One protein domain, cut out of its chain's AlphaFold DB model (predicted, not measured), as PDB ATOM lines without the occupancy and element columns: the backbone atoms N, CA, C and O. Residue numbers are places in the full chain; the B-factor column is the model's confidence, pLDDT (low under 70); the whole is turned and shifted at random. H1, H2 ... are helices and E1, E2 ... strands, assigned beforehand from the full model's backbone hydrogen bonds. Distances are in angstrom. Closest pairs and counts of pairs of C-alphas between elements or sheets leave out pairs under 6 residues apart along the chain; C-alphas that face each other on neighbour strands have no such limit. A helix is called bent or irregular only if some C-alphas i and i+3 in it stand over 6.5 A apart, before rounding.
ATOM      1  N   ILE A   8       4.157  17.819  -1.740       90.25
ATOM      2  CA  ILE A   8       2.973  18.677  -1.680       90.25
ATOM      3  C   ILE A   8       1.923  18.131  -2.646       90.25
ATOM      4  O   ILE A   8       2.187  17.987  -3.840       90.25
ATOM      5  N   TYR A   9       0.731  17.853  -2.128       86.81
ATOM      6  CA  TYR A   9      -0.433  17.439  -2.902       86.81
ATOM      7  C   TYR A   9      -1.464  18.562  -2.915       86.81
ATOM      8  O   TYR A   9      -1.853  19.058  -1.860       86.81
ATOM      9  N   HIS A  10      -1.920  18.938  -4.107       89.69
ATOM     10  CA  HIS A  10      -3.019  19.878  -4.294       89.69
ATOM     11  C   HIS A  10      -4.304  19.092  -4.566       89.69
ATOM     12  O   HIS A  10      -4.392  18.394  -5.578       89.69
ATOM     13  N   ILE A  11      -5.269  19.153  -3.646       86.31
ATOM     14  CA  ILE A  11      -6.529  18.402  -3.719       86.31
ATOM     15  C   ILE A  11      -7.694  19.369  -3.491       86.31
ATOM     16  O   ILE A  11      -7.927  19.823  -2.368       86.31
ATOM     17  N   GLY A  12      -8.437  19.672  -4.559       90.12
ATOM     18  CA  GLY A  12      -9.417  20.761  -4.538       90.12
ATOM     19  C   GLY A  12      -8.714  22.080  -4.222       90.12
ATOM     20  O   GLY A  12      -7.695  22.370  -4.836       90.12
ATOM     21  N   ASP A  13      -9.206  22.807  -3.220       92.56
ATOM     22  CA  ASP A  13      -8.607  24.064  -2.740       92.56
ATOM     23  C   ASP A  13      -7.603  23.863  -1.584       92.56
ATOM     24  O   ASP A  13      -7.179  24.820  -0.934       92.56
ATOM     25  N   HIS A  14      -7.231  22.613  -1.284       91.44
ATOM     26  CA  HIS A  14      -6.377  22.275  -0.148       91.44
ATOM     27  C   HIS A  14      -4.977  21.846  -0.584       91.44
ATOM     28  O   HIS A  14      -4.794  21.120  -1.565       91.44
ATOM     29  N   TYR A  15      -3.988  22.216   0.229       91.62
ATOM     30  CA  TYR A  15      -2.612  21.743   0.116       91.62
ATOM     31  C   TYR A  15      -2.298  20.787   1.267       91.62
ATOM     32  O   TYR A  15      -2.315  21.179   2.433       91.62
ATOM     33  N   LEU A  16      -1.987  19.535   0.939       90.00
ATOM     34  CA  LEU A  16      -1.530  18.533   1.898       90.00
ATOM     35  C   LEU A  16      -0.021  18.349   1.778       90.00
ATOM     36  O   LEU A  16       0.518  18.254   0.676       90.00
ATOM     37  N   GLN A  17       0.652  18.264   2.920       90.94
ATOM     38  CA  GLN A  17       2.081  17.988   2.996       90.94
ATOM     39  C   GLN A  17       2.300  16.572   3.517       90.94
ATOM     40  O   GLN A  17       1.701  16.166   4.511       90.94
ATOM     41  N   PHE A  18       3.170  15.827   2.843       88.56
ATOM     42  CA  PHE A  18       3.598  14.504   3.269       88.56
ATOM     43  C   PHE A  18       5.121  14.444   3.292       88.56
ATOM     44  O   PHE A  18       5.767  14.399   2.243       88.56
ATOM     45  N   GLY A  19       5.701  14.487   4.486       89.62
ATOM     46  CA  GLY A  19       7.138  14.473   4.715       89.62
ATOM     47  C   GLY A  19       7.604  13.259   5.515       89.62
ATOM     48  O   GLY A  19       6.871  12.300   5.766       89.62
ATOM     49  N   GLN A  20       8.862  13.329   5.953       89.25
ATOM     50  CA  GLN A  20       9.494  12.294   6.774       89.25
ATOM     51  C   GLN A  20       8.737  12.021   8.074       89.25
ATOM     52  O   GLN A  20       8.667  10.876   8.511       89.25
ATOM     53  N   LYS A  21       8.163  13.060   8.699       88.00
ATOM     54  CA  LYS A  21       7.438  12.936   9.970       88.00
ATOM     55  C   LYS A  21       6.180  12.092   9.801       88.00
ATOM     56  O   LYS A  21       5.985  11.140  10.551       88.00
ATOM     57  N   GLU A  22       5.369  12.392   8.790       88.31
ATOM     58  CA  GLU A  22       4.156  11.636   8.474       88.31
ATOM     59  C   GLU A  22       4.504  10.203   8.070       88.31
ATOM     60  O   GLU A  22       3.863   9.254   8.522       88.31
ATOM     61  N   PHE A  23       5.566  10.026   7.279       87.31
ATOM     62  CA  PHE A  23       6.062   8.703   6.911       87.31
ATOM     63  C   PHE A  23       6.502   7.897   8.142       87.31
ATOM     64  O   PHE A  23       6.082   6.755   8.302       87.31
ATOM     65  N   CYS A  24       7.264   8.503   9.058       86.62
ATOM     66  CA  CYS A  24       7.692   7.892  10.318       86.62
ATOM     67  C   CYS A  24       6.506   7.437  11.176       86.62
ATOM     68  O   CYS A  24       6.493   6.302  11.650       86.62
ATOM     69  N   LEU A  25       5.480   8.285  11.309       86.38
ATOM     70  CA  LEU A  25       4.261   7.961  12.059       86.38
ATOM     71  C   LEU A  25       3.504   6.761  11.477       86.38
ATOM     72  O   LEU A  25       2.877   6.018  12.226       86.38
ATOM     73  N   ILE A  26       3.545   6.573  10.157       84.44
ATOM     74  CA  ILE A  26       2.848   5.472   9.482       84.44
ATOM     75  C   ILE A  26       3.627   4.161   9.598       84.44
ATOM     76  O   ILE A  26       3.024   3.112   9.812       84.44
ATOM     77  N   ILE A  27       4.950   4.203   9.421       83.31
ATOM     78  CA  ILE A  27       5.761   2.984   9.304       83.31
ATOM     79  C   ILE A  27       6.364   2.517  10.637       83.31
ATOM     80  O   ILE A  27       6.730   1.352  10.757       83.31
ATOM     81  N   GLY A  28       6.525   3.414  11.616       87.69
ATOM     82  CA  GLY A  28       7.106   3.107  12.930       87.69
ATOM     83  C   GLY A  28       8.606   2.765  12.935       87.69
ATOM     84  O   GLY A  28       9.138   2.332  13.954       87.69
ATOM     85  N   PHE A  29       9.308   2.944  11.815       89.44
ATOM     86  CA  PHE A  29      10.733   2.648  11.676       89.44
ATOM     87  C   PHE A  29      11.618   3.825  12.080       89.44
ATOM     88  O   PHE A  29      11.288   4.993  11.888       89.44
ATOM     89  N   ARG A  30      12.807   3.493  12.587       88.50
ATOM     90  CA  ARG A  30      13.811   4.461  13.026       88.50
ATOM     91  C   ARG A  30      14.368   5.277  11.855       88.50
ATOM     92  O   ARG A  30      14.824   4.711  10.863       88.50
ATOM     93  N   PHE A  31      14.422   6.592  12.035       90.75
ATOM     94  CA  PHE A  31      15.157   7.524  11.179       90.75
ATOM     95  C   PHE A  31      16.556   7.790  11.736       90.75
ATOM     96  O   PHE A  31      16.798   7.660  12.937       90.75
ATOM     97  N   GLY A  32      17.489   8.151  10.862       89.12
ATOM     98  CA  GLY A  32      18.872   8.417  11.238       89.12
ATOM     99  C   GLY A  32      19.819   8.308  10.052       89.12
ATOM    100  O   GLY A  32      19.420   7.977   8.941       89.12
ATOM    101  N   PHE A 132      11.182   6.016  -1.327       87.69
ATOM    102  CA  PHE A 132       9.801   6.440  -1.531       87.69
ATOM    103  C   PHE A 132       9.740   7.847  -2.136       87.69
ATOM    104  O   PHE A 132       9.128   8.039  -3.189       87.69
ATOM    105  N   TYR A 133      10.440   8.805  -1.529       88.81
ATOM    106  CA  TYR A 133      10.480  10.195  -1.963       88.81
ATOM    107  C   TYR A 133      11.007  10.317  -3.390       88.81
ATOM    108  O   TYR A 133      10.342  10.888  -4.248       88.81
ATOM    109  N   THR A 134      12.156   9.701  -3.687       87.81
ATOM    110  CA  THR A 134      12.792   9.785  -5.014       87.81
ATOM    111  C   THR A 134      11.878   9.283  -6.136       87.81
ATOM    112  O   THR A 134      11.859   9.859  -7.230       87.81
ATOM    113  N   ARG A 135      11.118   8.214  -5.869       84.56
ATOM    114  CA  ARG A 135      10.171   7.614  -6.820       84.56
ATOM    115  C   ARG A 135       8.899   8.444  -6.984       84.56
ATOM    116  O   ARG A 135       8.382   8.528  -8.090       84.56
ATOM    117  N   THR A 136       8.416   9.046  -5.902       86.00
ATOM    118  CA  THR A 136       7.089   9.680  -5.860       86.00
ATOM    119  C   THR A 136       7.134  11.160  -6.223       86.00
ATOM    120  O   THR A 136       6.251  11.652  -6.925       86.00
ATOM    121  N   VAL A 137       8.165  11.884  -5.777       87.44
ATOM    122  CA  VAL A 137       8.266  13.325  -6.012       87.44
ATOM    123  C   VAL A 137       8.273  13.603  -7.512       87.44
ATOM    124  O   VAL A 137       9.081  13.042  -8.262       87.44
ATOM    125  N   ASN A 138       7.361  14.469  -7.954       87.12
ATOM    126  CA  ASN A 138       7.228  14.878  -9.350       87.12
ATOM    127  C   ASN A 138       7.029  13.703 -10.330       87.12
ATOM    128  O   ASN A 138       7.457  13.788 -11.478       87.12
ATOM    129  N   VAL A 139       6.391  12.603  -9.903       85.69
ATOM    130  CA  VAL A 139       6.176  11.421 -10.763       85.69
ATOM    131  C   VAL A 139       5.386  11.759 -12.035       85.69
ATOM    132  O   VAL A 139       5.763  11.336 -13.122       85.69
ATOM    133  N   VAL A 140       4.352  12.600 -11.935       84.50
ATOM    134  CA  VAL A 140       3.536  13.016 -13.088       84.50
ATOM    135  C   VAL A 140       4.371  13.742 -14.148       84.50
ATOM    136  O   VAL A 140       4.453  13.229 -15.264       84.50
ATOM    137  N   PRO A 141       5.045  14.870 -13.845       86.25
ATOM    138  CA  PRO A 141       5.847  15.570 -14.848       86.25
ATOM    139  C   PRO A 141       7.080  14.777 -15.311       86.25
ATOM    140  O   PRO A 141       7.537  14.988 -16.426       86.25
ATOM    141  N   LYS A 142       7.610  13.836 -14.512       86.69
ATOM    142  CA  LYS A 142       8.707  12.948 -14.949       86.69
ATOM    143  C   LYS A 142       8.300  12.011 -16.088       86.69
ATOM    144  O   LYS A 142       9.145  11.663 -16.907       86.69
ATOM    145  N   HIS A 143       7.039  11.587 -16.123       86.06
ATOM    146  CA  HIS A 143       6.539  10.628 -17.111       86.06
ATOM    147  C   HIS A 143       5.558  11.244 -18.118       86.06
ATOM    148  O   HIS A 143       5.144  10.558 -19.050       86.06
ATOM    149  N   SER A 144       5.202  12.526 -17.977       88.62
ATOM    150  CA  SER A 144       4.197  13.184 -18.820       88.62
ATOM    151  C   SER A 144       4.538  13.094 -20.304       88.62
ATOM    152  O   SER A 144       3.692  12.670 -21.079       88.62
ATOM    153  N   GLN A 145       5.780  13.397 -20.693       89.88
ATOM    154  CA  GLN A 145       6.180  13.349 -22.101       89.88
ATOM    155  C   GLN A 145       6.061  11.942 -22.690       89.88
ATOM    156  O   GLN A 145       5.580  11.777 -23.804       89.88
ATOM    157  N   HIS A 146       6.464  10.921 -21.930       89.56
ATOM    158  CA  HIS A 146       6.312   9.535 -22.359       89.56
ATOM    159  C   HIS A 146       4.834   9.196 -22.587       89.56
ATOM    160  O   HIS A 146       4.483   8.645 -23.622       89.56
ATOM    161  N   HIS A 147       3.956   9.550 -21.645       91.19
ATOM    162  CA  HIS A 147       2.526   9.289 -21.792       91.19
ATOM    163  C   HIS A 147       1.899  10.057 -22.958       91.19
ATOM    164  O   HIS A 147       1.065   9.489 -23.652       91.19
ATOM    165  N   LEU A 148       2.307  11.305 -23.202       90.94
ATOM    166  CA  LEU A 148       1.840  12.078 -24.356       90.94
ATOM    167  C   LEU A 148       2.211  11.381 -25.675       90.94
ATOM    168  O   LEU A 148       1.341  11.195 -26.519       90.94
ATOM    169  N   ASN A 149       3.452  10.905 -25.803       93.19
ATOM    170  CA  ASN A 149       3.899  10.169 -26.991       93.19
ATOM    171  C   ASN A 149       3.117   8.850 -27.197       93.19
ATOM    172  O   ASN A 149       2.777   8.482 -28.321       93.19
ATOM    173  N   GLU A 150       2.811   8.122 -26.119       92.31
ATOM    174  CA  GLU A 150       2.015   6.885 -26.193       92.31
ATOM    175  C   GLU A 150       0.556   7.155 -26.601       92.31
ATOM    176  O   GLU A 150      -0.020   6.395 -27.374       92.31
ATOM    177  N   ILE A 151      -0.036   8.263 -26.143       92.94
ATOM    178  CA  ILE A 151      -1.394   8.673 -26.538       92.94
ATOM    179  C   ILE A 151      -1.456   9.009 -28.033       92.94
ATOM    180  O   ILE A 151      -2.424   8.647 -28.699       92.94
ATOM    181  N   GLU A 152      -0.427   9.669 -28.576       92.94
ATOM    182  CA  GLU A 152      -0.355   9.991 -30.010       92.94
ATOM    183  C   GLU A 152      -0.320   8.736 -30.892       92.94
ATOM    184  O   GLU A 152      -0.866   8.728 -31.994       92.94
ATOM    185  N   THR A 153       0.311   7.665 -30.407       94.06
ATOM    186  CA  THR A 153       0.498   6.413 -31.161       94.06
ATOM    187  C   THR A 153      -0.626   5.403 -30.939       94.06
ATOM    188  O   THR A 153      -0.907   4.594 -31.825       94.06
ATOM    189  N   ASN A 154      -1.290   5.442 -29.783       94.00
ATOM    190  CA  ASN A 154      -2.370   4.535 -29.427       94.00
ATOM    191  C   ASN A 154      -3.495   5.285 -28.683       94.00
ATOM    192  O   ASN A 154      -3.377   5.530 -27.481       94.00
ATOM    193  N   PRO A 155      -4.644   5.554 -29.333       89.00
ATOM    194  CA  PRO A 155      -5.757   6.274 -28.710       89.00
ATOM    195  C   PRO A 155      -6.438   5.502 -27.565       89.00
ATOM    196  O   PRO A 155      -7.211   6.087 -26.811       89.00
ATOM    197  N   TYR A 156      -6.159   4.202 -27.410       93.31
ATOM    198  CA  TYR A 156      -6.645   3.386 -26.290       93.31
ATOM    199  C   TYR A 156      -5.653   3.321 -25.120       93.31
ATOM    200  O   TYR A 156      -5.926   2.654 -24.120       93.31
ATOM    201  N   TYR A 157      -4.494   3.976 -25.229       91.81
ATOM    202  CA  TYR A 157      -3.505   4.007 -24.163       91.81
ATOM    203  C   TYR A 157      -4.041   4.758 -22.940       91.81
ATOM    204  O   TYR A 157      -4.512   5.890 -23.036       91.81
ATOM    205  N   GLN A 158      -3.915   4.141 -21.766       89.69
ATOM    206  CA  GLN A 158      -4.208   4.787 -20.491       89.69
ATOM    207  C   GLN A 158      -2.911   4.994 -19.704       89.69
ATOM    208  O   GLN A 158      -2.245   4.009 -19.362       89.69
ATOM    209  N   PRO A 159      -2.541   6.250 -19.386       87.25
ATOM    210  CA  PRO A 159      -1.403   6.536 -18.526       87.25
ATOM    211  C   PRO A 159      -1.560   5.845 -17.174       87.25
ATOM    212  O   PRO A 159      -2.547   6.041 -16.464       87.25
ATOM    213  N   THR A 160      -0.568   5.042 -16.804       85.56
ATOM    214  CA  THR A 160      -0.513   4.377 -15.503       85.56
ATOM    215  C   THR A 160       0.750   4.793 -14.768       85.56
ATOM    216  O   THR A 160       1.827   4.908 -15.351       85.56
ATOM    217  N   TYR A 161       0.605   5.016 -13.465       81.81
ATOM    218  CA  TYR A 161       1.698   5.375 -12.573       81.81
ATOM    219  C   TYR A 161       1.818   4.306 -11.494       81.81
ATOM    220  O   TYR A 161       0.868   4.047 -10.754       81.81
ATOM    221  N   ASN A 162       2.996   3.695 -11.383       75.19
ATOM    222  CA  ASN A 162       3.241   2.678 -10.369       75.19
ATOM    223  C   ASN A 162       3.742   3.327  -9.080       75.19
ATOM    224  O   ASN A 162       4.830   3.908  -9.041       75.19
ATOM    225  N   LEU A 163       2.971   3.169  -8.006       75.00
ATOM    226  CA  LEU A 163       3.408   3.495  -6.657       75.00
ATOM    227  C   LEU A 163       3.787   2.195  -5.938       75.00
ATOM    228  O   LEU A 163       2.938   1.341  -5.688       75.00
ATOM    229  N   TYR A 164       5.071   2.036  -5.624       71.19
ATOM    230  CA  TYR A 164       5.611   0.836  -4.983       71.19
ATOM    231  C   TYR A 164       5.846   1.061  -3.484       71.19
ATOM    232  O   TYR A 164       6.317   2.126  -3.082       71.19
ATOM    233  N   GLY A 165       5.599   0.028  -2.678       72.12
ATOM    234  CA  GLY A 165       5.941  -0.016  -1.252       72.12
ATOM    235  C   GLY A 165       4.742   0.118  -0.333       72.12
ATOM    236  O   GLY A 165       3.685  -0.463  -0.584       72.12
ATOM    237  N   PHE A 166       4.918   0.909   0.726       65.06
ATOM    238  CA  PHE A 166       3.975   1.152   1.825       65.06
ATOM    239  C   PHE A 166       2.583   1.697   1.419       65.06
ATOM    240  O   PHE A 166       1.761   1.994   2.282       65.06
ATOM    241  N   CYS A 167       2.268   1.754   0.119       56.88
ATOM    242  CA  CYS A 167       0.931   1.915  -0.463       56.88
ATOM    243  C   CYS A 167      -0.131   1.061   0.244       56.88
ATOM    244  O   CYS A 167      -1.276   1.484   0.392       56.88
ATOM    245  N   TRP A 168       0.243  -0.138   0.703       54.94
ATOM    246  CA  TRP A 168      -0.663  -1.022   1.434       54.94
ATOM    247  C   TRP A 168      -1.099  -0.463   2.791       54.94
ATOM    248  O   TRP A 168      -2.273  -0.591   3.120       54.94
ATOM    249  N   ALA A 169      -0.238   0.225   3.547       53.78
ATOM    250  CA  ALA A 169      -0.672   0.840   4.804       53.78
ATOM    251  C   ALA A 169      -1.614   2.032   4.574       53.78
ATOM    252  O   ALA A 169      -2.523   2.261   5.372       53.78
ATOM    253  N   PHE A 170      -1.466   2.739   3.448       53.81
ATOM    254  CA  PHE A 170      -2.447   3.741   3.024       53.81
ATOM    255  C   PHE A 170      -3.793   3.095   2.657       53.81
ATOM    256  O   PHE A 170      -4.836   3.636   3.012       53.81
ATOM    257  N   LYS A 171      -3.797   1.907   2.030       48.09
ATOM    258  CA  LYS A 171      -5.034   1.149   1.759       48.09
ATOM    259  C   LYS A 171      -5.719   0.643   3.034       48.09
ATOM    260  O   LYS A 171      -6.934   0.772   3.144       48.09
ATOM    261  N   VAL A 172      -4.969   0.111   4.003       45.31
ATOM    262  CA  VAL A 172      -5.536  -0.418   5.262       45.31
ATOM    263  C   VAL A 172      -6.238   0.684   6.066       45.31
ATOM    264  O   VAL A 172      -7.328   0.454   6.584       45.31
ATOM    265  N   ARG A 173      -5.686   1.906   6.092       38.62
ATOM    266  CA  ARG A 173      -6.291   3.047   6.800       38.62
ATOM    267  C   ARG A 173      -7.534   3.625   6.103       38.62
ATOM    268  O   ARG A 173      -8.378   4.215   6.769       38.62
ATOM    269  N   ILE A 174      -7.671   3.461   4.785       38.59
ATOM    270  CA  ILE A 174      -8.884   3.873   4.054       38.59
ATOM    271  C   ILE A 174     -10.038   2.906   4.347       38.59
ATOM    272  O   ILE A 174     -11.160   3.351   4.562       38.59
ATOM    273  N   ILE A 175      -9.766   1.601   4.439       38.72
ATOM    274  CA  ILE A 175     -10.802   0.595   4.724       38.72
ATOM    275  C   ILE A 175     -11.325   0.732   6.161       38.72
ATOM    276  O   ILE A 175     -12.526   0.617   6.382       38.72
ATOM    277  N   SER A 176     -10.468   1.052   7.137       33.78
ATOM    278  CA  SER A 176     -10.908   1.247   8.526       33.78
ATOM    279  C   SER A 176     -11.707   2.539   8.762       33.78
ATOM    280  O   SER A 176     -12.431   2.613   9.746       33.78
ATOM    281  N   ASN A 177     -11.608   3.539   7.876       33.84
ATOM    282  CA  ASN A 177     -12.391   4.785   7.943       33.84
ATOM    283  C   ASN A 177     -13.674   4.754   7.087       33.84
ATOM    284  O   ASN A 177     -14.376   5.756   7.019       33.84
ATOM    285  N   LEU A 178     -13.969   3.632   6.422       33.03
ATOM    286  CA  LEU A 178     -15.216   3.404   5.676       33.03
ATOM    287  C   LEU A 178     -16.196   2.473   6.419       33.03
ATOM    288  O   LEU A 178     -17.240   2.129   5.873       33.03
TER     289      LEU A 178
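AT A GLANCE: This is residues 8 to 32 and 132 to 178 of the 180 residues of the protein "Phospholipase-like protein" of Artemisia annua (UniProt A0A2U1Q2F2). This is an open, loose arrangement with few contacts: a long helical arm, H2 and H3 end to end, with residues 154 to 166 folding back along H3 from its far end. Near the other end of that arm lie H1 and H4, close to each other at a steep angle, and the strand hairpin of E1 and E2, whose residues 10 to 15 stick out. The printed part has 72 residues, with two named strands and four named helices in the order E1, E2, H1, H2, H3, H4; the two strands make one antiparallel sheet of order E1 - E2, and the class is mostly helix. The whole is loose, with a radius of gyration of the C-alphas of 15.8 A, and its C-alphas span 45 by 34 by 27 A.

HOW THE PARTS SIT: The printed part begins with E1, residues 8 to 11, and E2, residues 14 to 18, two antiparallel neighbour strands that form a hairpin, with 146 degrees between their N-to-C directions. The C-alphas of Ile 8 and Gln 17 face each other at 4.8 A, and so do those of Ile 11 and His 14 at 5.3 A. N 9 and O 16 are within hydrogen-bond range at 2.8 A, as are N 14 and O 11 at 3.1 A. Residues 10 to 15 of this hairpin stand free. A tight link, one residue, joins E2 to H1, residues 20 to 27. H1 is close to H4, residues 167 to 176, but not clearly touching it, and the closest C-alphas of the two, those of Ile 26 and Ala 169, are 7.5 A apart. Their lines stand at a steep tilt of 67 degrees, only just short of about perpendicular, and they run the same way. Beyond the cut come H2, residues 132 to 136, and H3, residues 139 to 153, which meet only through their tight link of two residues. No helix touches another helix. Among the pairs that are apart are E1 and H1, H1 and H2, H2 and H4, and H3 and H4. In H1, H2 and H4 every O i to N i+4 pair is within hydrogen-bond range, while in H3 9 of 11 are.

IN THESE COORDINATES: E1 begins at C-alpha 8 at (2.973, 18.677, -1.680) and measures 9.7 A from first to last C-alpha, from Ile 8 to Ile 11. E2, from His 14 to Phe 18, measures 13.1 A. H1, from Gln 20 to Ile 27, measures 10.3 A. H2, from Phe 132 to Thr 136, measures 6.0 A. H3 is the longest helix, 15 residues and 21.8 A from C-alpha 139 at (6.176, 11.421, -10.763) to C-alpha 153 at (0.498, 6.413, -31.161). H3 is irregular: C-alphas 142 and 145 are 7.6 A apart. H4, from Cys 167 to Ser 176, measures 14.9 A and ends at C-alpha 176 at (-10.908, 1.247, 8.526).

THE WHOLE: The two C-alphas farthest apart are those of Gly 32 and Pro 155, at 47.0 A, and the first and last printed C-alphas, those of Ile 8 and Leu 178, are 24.9 A apart. Residues 33 to 131 are cut out, and C-alphas 32 and 132 are 15.8 A apart across the cut, which lies in the link from H1 to H2. The link from H3 to H4 is long, with 13 residues, 154 to 166. The mean pLDDT of the printed part is 80.2; residues 166 to 178 are under 70, and the mean of H4 is 46.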